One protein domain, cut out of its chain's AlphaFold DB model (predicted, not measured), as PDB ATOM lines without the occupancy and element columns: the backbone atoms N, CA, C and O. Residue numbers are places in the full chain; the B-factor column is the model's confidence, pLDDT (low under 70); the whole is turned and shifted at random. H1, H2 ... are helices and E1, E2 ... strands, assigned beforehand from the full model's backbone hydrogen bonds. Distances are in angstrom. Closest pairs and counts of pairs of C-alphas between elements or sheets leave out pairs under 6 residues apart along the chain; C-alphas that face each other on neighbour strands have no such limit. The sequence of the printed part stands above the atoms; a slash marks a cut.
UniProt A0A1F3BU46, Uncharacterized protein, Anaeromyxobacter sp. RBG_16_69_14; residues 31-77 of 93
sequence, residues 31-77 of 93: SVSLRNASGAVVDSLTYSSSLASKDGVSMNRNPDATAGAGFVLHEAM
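AT A GLANCE: This is residues 31 to 77 of the 93 residues of an uncharacterized protein of Anaeromyxobacter sp. RBG_16_69_14 (UniProt A0A1F3BU46). Two antiparallel two-strand hairpins, a longer one of E1 and E2 and a shorter one of E3 and E4, are joined through the short helix H1 at one end of an elongated shape. The loop of the first hairpin, residues 36 to 40, makes the far end, and the short helix H2 follows E4 at the end near H1. The 47 printed residues hold four named strands and two named helices in the order E1, E2, H1, E3, E4, H2, a mixed class of helices and strands. The whole is only just loose, close to compact, with a radius of gyration of the C-alphas of 11.9 A and spans of 35 by 20 by 14 A.

HOW THE PARTS SIT: E1, residues 31 to 35, and E2, residues 41 to 47, form an antiparallel hairpin at 161 degrees between directions; N 32 and O 45 are within hydrogen-bond range at 2.9 A, N 45 and O 32 at 2.8 A. H1, residues 49 to 52, follows E2 by a tight link. E3, residues 59 to 62, and E4, residues 70 to 73, form the other antiparallel hairpin, at 133 degrees, with N 60 and O 72 at 2.8 A. E2 and E4 are only just apart, with 8.3 A between their closest C-alphas. The closest C-alphas of H1 and E4 are those of Leu 51 and Leu 73, 6.6 A. H2, residues 74 to 77, comes closest to E3 with the C-alphas of His 74 and Met 59, 6.0 A. H1 and H2 are apart. Both helices are too short for an O i to N i+4 pair; in each, the one O i to N i+3 pair is within range.

IN THESE COORDINATES: E2 measures 16.1 A from first to last C-alpha, E1 12.6 A, E4 10.4 A, E3 9.3 A, H2 5.4 A and H1 4.7 A. E1 begins at C-alpha 31 (-7.625, -38.384, -31.211), and H2 ends at C-alpha 77 (-3.273, -24.033, -13.243).

THE WHOLE: The two C-alphas farthest apart, those of Ser 38 and Glu 75, are 35.6 A apart. The printed part has no cut and no long link. Its mean pLDDT is 88.9, and no printed residue is under 70.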
ATOM      1  N   SER A  31      -6.298 -38.560 -31.801       89.75
ATOM      2  CA  SER A  31      -7.625 -38.384 -31.211       89.75
ATOM      3  C   SER A  31      -7.841 -39.389 -30.088       89.75
ATOM      4  O   SER A  31      -7.848 -40.601 -30.310       89.75
ATOM      5  N   VAL A  32      -8.044 -38.881 -28.876       89.31
ATOM      6  CA  VAL A  32      -8.410 -39.664 -27.695       89.31
ATOM      7  C   VAL A  32      -9.909 -39.503 -27.481       89.31
ATOM      8  O   VAL A  32     -10.401 -38.382 -27.389       89.31
ATOM      9  N   SER A  33     -10.650 -40.611 -27.401       91.31
ATOM     10  CA  SER A  33     -12.100 -40.585 -27.163       91.31
ATOM     11  C   SER A  33     -12.485 -41.486 -25.997       91.31
ATOM     12  O   SER A  33     -12.033 -42.628 -25.909       91.31
ATOM     13  N   LEU A  34     -13.343 -40.972 -25.118       88.94
ATOM     14  CA  LEU A  34     -13.992 -41.747 -24.072       88.94
ATOM     15  C   LEU A  34     -15.365 -42.176 -24.576       88.94
ATOM     16  O   LEU A  34     -16.149 -41.353 -25.052       88.94
ATOM     17  N   ARG A  35     -15.661 -43.469 -24.463       93.44
ATOM     18  CA  ARG A  35     -16.936 -44.046 -24.885       93.44
ATOM     19  C   ARG A  35     -17.645 -44.678 -23.700       93.44
ATOM     20  O   ARG A  35     -17.003 -45.277 -22.842       93.44
ATOM     21  N   ASN A  36     -18.964 -44.544 -23.659       92.56
ATOM     22  CA  ASN A  36     -19.787 -45.240 -22.675       92.56
ATOM     23  C   ASN A  36     -20.034 -46.707 -23.088       92.56
ATOM     24  O   ASN A  36     -19.603 -47.160 -24.149       92.56
ATOM     25  N   ALA A  37     -20.780 -47.446 -22.261       95.12
ATOM     26  CA  ALA A  37     -21.104 -48.852 -22.508       95.12
ATOM     27  C   ALA A  37     -21.936 -49.098 -23.784       95.12
ATOM     28  O   ALA A  37     -21.886 -50.196 -24.331       95.12
ATOM     29  N   SER A  38     -22.672 -48.097 -24.285       95.44
ATOM     30  CA  SER A  38     -23.383 -48.194 -25.569       95.44
ATOM     31  C   SER A  38     -22.505 -47.845 -26.776       95.44
ATOM     32  O   SER A  38     -22.980 -47.877 -27.909       95.44
ATOM     33  N   GLY A  39     -21.225 -47.519 -26.558       93.56
ATOM     34  CA  GLY A  39     -20.263 -47.154 -27.600       93.56
ATOM     35  C   GLY A  39     -20.318 -45.685 -28.032       93.56
ATOM     36  O   GLY A  39     -19.522 -45.276 -28.888       93.56
ATOM     37  N   ALA A  40     -21.212 -44.887 -27.440       95.12
ATOM     38  CA  ALA A  40     -21.331 -43.463 -27.722       95.12
ATOM     39  C   ALA A  40     -20.144 -42.696 -27.130       95.12
ATOM     40  O   ALA A  40     -19.743 -42.939 -25.991       95.12
ATOM     41  N   VAL A  41     -19.590 -41.761 -27.905       92.88
ATOM     42  CA  VAL A  41     -18.519 -40.872 -27.443       92.88
ATOM     43  C   VAL A  41     -19.113 -39.885 -26.445       92.88
ATOM     44  O   VAL A  41     -20.014 -39.125 -26.787       92.88
ATOM     45  N   VAL A  42     -18.612 -39.920 -25.216       90.94
ATOM     46  CA  VAL A  42     -19.005 -38.988 -24.150       90.94
ATOM     47  C   VAL A  42     -18.008 -37.847 -23.995       90.94
ATOM     48  O   VAL A  42     -18.344 -36.821 -23.413       90.94
ATOM     49  N   ASP A  43     -16.793 -38.018 -24.519       89.19
ATOM     50  CA  ASP A  43     -15.738 -37.017 -24.455       89.19
ATOM     51  C   ASP A  43     -14.663 -37.289 -25.513       89.19
ATOM     52  O   ASP A  43     -14.430 -38.442 -25.896       89.19
ATOM     53  N   SER A  44     -13.994 -36.239 -25.977       90.88
ATOM     54  CA  SER A  44     -12.909 -36.361 -26.949       90.88
ATOM     55  C   SER A  44     -11.894 -35.234 -26.825       90.88
ATOM     56  O   SER A  44     -12.267 -34.081 -26.611       90.88
ATOM     57  N   LEU A  45     -10.624 -35.564 -27.041       89.31
ATOM     58  CA  LEU A  45      -9.498 -34.640 -27.007       89.31
ATOM     59  C   LEU A  45      -8.550 -34.926 -28.172       89.31
ATOM     60  O   LEU A  45      -8.165 -36.071 -28.405       89.31
ATOM     61  N   THR A  46      -8.102 -33.869 -28.846       90.88
ATOM     62  CA  THR A  46      -6.914 -33.931 -29.698       90.88
ATOM     63  C   THR A  46      -5.660 -33.831 -28.834       90.88
ATOM     64  O   THR A  46      -5.419 -32.815 -28.182       90.88
ATOM     65  N   TYR A  47      -4.845 -34.877 -28.848       89.38
ATOM     66  CA  TYR A  47      -3.566 -34.969 -28.156       89.38
ATOM     67  C   TYR A  47      -2.476 -34.240 -28.963       89.38
ATOM     68  O   TYR A  47      -1.682 -34.835 -29.695       89.38
ATOM     69  N   SER A  48      -2.503 -32.907 -28.902       89.50
ATOM     70  CA  SER A  48      -1.624 -32.034 -29.683       89.50
ATOM     71  C   SER A  48      -0.226 -31.895 -29.078       89.50
ATOM     72  O   SER A  48      -0.053 -31.893 -27.860       89.50
ATOM     73  N   SER A  49       0.772 -31.651 -29.931       89.75
ATOM     74  CA  SER A  49       2.157 -31.349 -29.523       89.75
ATOM     75  C   SER A  49       2.263 -30.181 -28.542       89.75
ATOM     76  O   SER A  49       3.123 -30.189 -27.666       89.75
ATOM     77  N   SER A  50       1.381 -29.183 -28.659       89.06
ATOM     78  CA  SER A  50       1.374 -27.993 -27.800       89.06
ATOM     79  C   SER A  50       1.204 -28.311 -26.313       89.06
ATOM     80  O   SER A  50       1.702 -27.562 -25.476       89.06
ATOM     81  N   LEU A  51       0.529 -29.414 -25.988       88.94
ATOM     82  CA  LEU A  51       0.390 -29.910 -24.622       88.94
ATOM     83  C   LEU A  51       1.286 -31.136 -24.392       88.94
ATOM     84  O   LEU A  51       1.908 -31.259 -23.342       88.94
ATOM     85  N   ALA A  52       1.372 -32.040 -25.373       89.31
ATOM     86  CA  ALA A  52       1.987 -33.361 -25.232       89.31
ATOM     87  C   ALA A  52       3.518 -33.369 -25.216       89.31
ATOM     88  O   ALA A  52       4.119 -34.317 -24.723       89.31
ATOM     89  N   SER A  53       4.160 -32.321 -25.731       89.88
ATOM     90  CA  SER A  53       5.624 -32.231 -25.768       89.88
ATOM     91  C   SER A  53       6.250 -31.803 -24.434       89.88
ATOM     92  O   SER A  53       7.467 -31.621 -24.366       89.88
ATOM     93  N   LYS A  54       5.451 -31.581 -23.381       87.94
ATOM     94  CA  LYS A  54       5.960 -31.203 -22.061       87.94
ATOM     95  C   LYS A  54       6.144 -32.438 -21.179       87.94
ATOM     96  O   LYS A  54       5.212 -32.900 -20.526       87.94
ATOM     97  N   ASP A  55       7.379 -32.917 -21.117       86.19
ATOM     98  CA  ASP A  55       7.733 -34.066 -20.285       86.19
ATOM     99  C   ASP A  55       7.466 -33.813 -18.796       86.19
ATOM    100  O   ASP A  55       7.758 -32.743 -18.255       86.19
ATOM    101  N   GLY A  56       6.922 -34.832 -18.128       84.44
ATOM    102  CA  GLY A  56       6.685 -34.828 -16.683       84.44
ATOM    103  C   GLY A  56       5.526 -33.945 -16.211       84.44
ATOM    104  O   GLY A  56       5.326 -33.827 -15.004       84.44
ATOM    105  N   VAL A  57       4.752 -33.342 -17.119       86.31
ATOM    106  CA  VAL A  57       3.625 -32.466 -16.769       86.31
ATOM    107  C   VAL A  57       2.321 -33.056 -17.291       86.31
ATOM    108  O   VAL A  57       2.193 -33.390 -18.464       86.31
ATOM    109  N   SER A  58       1.332 -33.182 -16.408       86.88
ATOM    110  CA  SER A  58       0.003 -33.664 -16.790       86.88
ATOM    111  C   SER A  58      -0.792 -32.590 -17.531       86.88
ATOM    112  O   SER A  58      -0.686 -31.398 -17.230       86.88
ATOM    113  N   MET A  59      -1.622 -33.031 -18.475       89.75
ATOM    114  CA  MET A  59      -2.705 -32.225 -19.031       89.75
ATOM    115  C   MET A  59      -3.938 -32.390 -18.157       89.75
ATOM    116  O   MET A  59      -4.340 -33.511 -17.845       89.75
ATOM    117  N   ASN A  60      -4.577 -31.283 -17.817       88.31
ATOM    118  CA  ASN A  60      -5.758 -31.267 -16.976       88.31
ATOM    119  C   ASN A  60      -6.876 -30.510 -17.679       88.31
ATOM    120  O   ASN A  60      -6.648 -29.453 -18.271       88.31
ATOM    121  N   ARG A  61      -8.093 -31.043 -17.584       90.06
ATOM    122  CA  ARG A  61      -9.297 -30.355 -18.040       90.06
ATOM    123  C   ARG A  61      -9.523 -29.117 -17.173       90.06
ATOM    124  O   ARG A  61      -9.472 -29.209 -15.949       90.06
ATOM    125  N   ASN A  62      -9.769 -27.972 -17.803       87.31
ATOM    126  CA  ASN A  62      -9.999 -26.709 -17.114       87.31
ATOM    127  C   ASN A  62     -11.068 -25.867 -17.840       87.31
ATOM    128  O   ASN A  62     -10.830 -25.458 -18.981       87.31
ATOM    129  N   PRO A  63     -12.217 -25.566 -17.205       87.94
ATOM    130  CA  PRO A  63     -12.622 -26.001 -15.863       87.94
ATOM    131  C   PRO A  63     -12.848 -27.516 -15.775       87.94
ATOM    132  O   PRO A  63     -13.319 -28.136 -16.730       87.94
ATOM    133  N   ASP A  64     -12.520 -28.112 -14.629       82.00
ATOM    134  CA  ASP A  64     -12.740 -29.543 -14.402       82.00
ATOM    135  C   ASP A  64     -14.240 -29.897 -14.427       82.00
ATOM    136  O   ASP A  64     -15.105 -29.030 -14.260       82.00
ATOM    137  N   ALA A  65     -14.548 -31.167 -14.705       79.25
ATOM    138  CA  ALA A  65     -15.894 -31.737 -14.835       79.25
ATOM    139  C   ALA A  65     -16.829 -31.025 -15.837       79.25
ATOM    140  O   ALA A  65     -18.007 -31.366 -15.947       79.25
ATOM    141  N   THR A  66     -16.316 -30.061 -16.605       83.19
ATOM    142  CA  THR A  66     -17.089 -29.307 -17.588       83.19
ATOM    143  C   THR A  66     -16.955 -29.964 -18.956       83.19
ATOM    144  O   THR A  66     -15.865 -30.037 -19.532       83.19
ATOM    145  N   ALA A  67     -18.078 -30.455 -19.482       82.44
ATOM    146  CA  ALA A  67     -18.131 -31.084 -20.795       82.44
ATOM    147  C   ALA A  67     -17.600 -30.127 -21.875       82.44
ATOM    148  O   ALA A  67     -18.005 -28.968 -21.946       82.44
ATOM    149  N   GLY A  68     -16.666 -30.604 -22.699       83.44
ATOM    150  CA  GLY A  68     -16.059 -29.810 -23.771       83.44
ATOM    151  C   GLY A  68     -15.058 -28.737 -23.320       83.44
ATOM    152  O   GLY A  68     -14.507 -28.048 -24.176       83.44
ATOM    153  N   ALA A  69     -14.779 -28.594 -22.019       87.00
ATOM    154  CA  ALA A  69     -13.719 -27.700 -21.556       87.00
ATOM    155  C   ALA A  69     -12.345 -28.108 -22.112       87.00
ATOM    156  O   ALA A  69     -12.069 -29.292 -22.329       87.00
ATOM    157  N   GLY A  70     -11.490 -27.111 -22.336       89.94
ATOM    158  CA  GLY A  70     -10.143 -27.319 -22.851       89.94
ATOM    159  C   GLY A  70      -9.229 -28.011 -21.842       89.94
ATOM    160  O   GLY A  70      -9.534 -28.109 -20.653       89.94
ATOM    161  N   PHE A  71      -8.076 -28.461 -22.331       90.12
ATOM    162  CA  PHE A  71      -6.996 -28.957 -21.489       90.12
ATOM    163  C   PHE A  71      -5.878 -27.927 -21.411       90.12
ATOM    164  O   PHE A  71      -5.541 -27.271 -22.397       90.12
ATOM    165  N   VAL A  72      -5.287 -27.813 -20.231       91.44
ATOM    166  CA  VAL A  72      -4.116 -26.980 -19.959       91.44
ATOM    167  C   VAL A  72      -3.096 -27.797 -19.173       91.44
ATOM    168  O   VAL A  72      -3.423 -28.820 -18.575       91.44
ATOM    169  N   LEU A  73      -1.841 -27.358 -19.176       90.44
ATOM    170  CA  LEU A  73      -0.800 -28.002 -18.381       90.44
ATOM    171  C   LEU A  73      -1.025 -27.743 -16.888       90.44
ATOM    172  O   LEU A  73      -1.386 -26.631 -16.500       90.44
ATOM    173  N   HIS A  74      -0.748 -28.742 -16.049       86.81
ATOM    174  CA  HIS A  74      -0.861 -28.636 -14.590       86.81
ATOM    175  C   HIS A  74      -0.172 -27.381 -14.026       86.81
ATOM    176  O   HIS A  74      -0.767 -26.647 -13.240       86.81
ATOM    177  N   GLU A  75       1.043 -27.085 -14.498       88.44
ATOM    178  CA  GLU A  75       1.835 -25.928 -14.055       88.44
ATOM    179  C   GLU A  75       1.226 -24.569 -14.450       88.44
ATOM    180  O   GLU A  75       1.601 -23.541 -13.891       88.44
ATOM    181  N   ALA A  76       0.295 -24.544 -15.411       88.12
ATOM    182  CA  ALA A  76      -0.444 -23.336 -15.779       88.12
ATOM    183  C   ALA A  76      -1.654 -23.088 -14.861       88.12
ATOM    184  O   ALA A  76      -2.139 -21.963 -14.781       88.12
ATOM    185  N   MET A  77      -2.144 -24.127 -14.177       83.75
ATOM    186  CA  MET A  77      -3.273 -24.033 -13.243       83.75
ATOM    187  C   MET A  77      -2.832 -23.909 -11.785       83.75
ATOM    188  O   MET A  77      -3.566 -23.365 -10.964       83.75
TER     189      MET A  77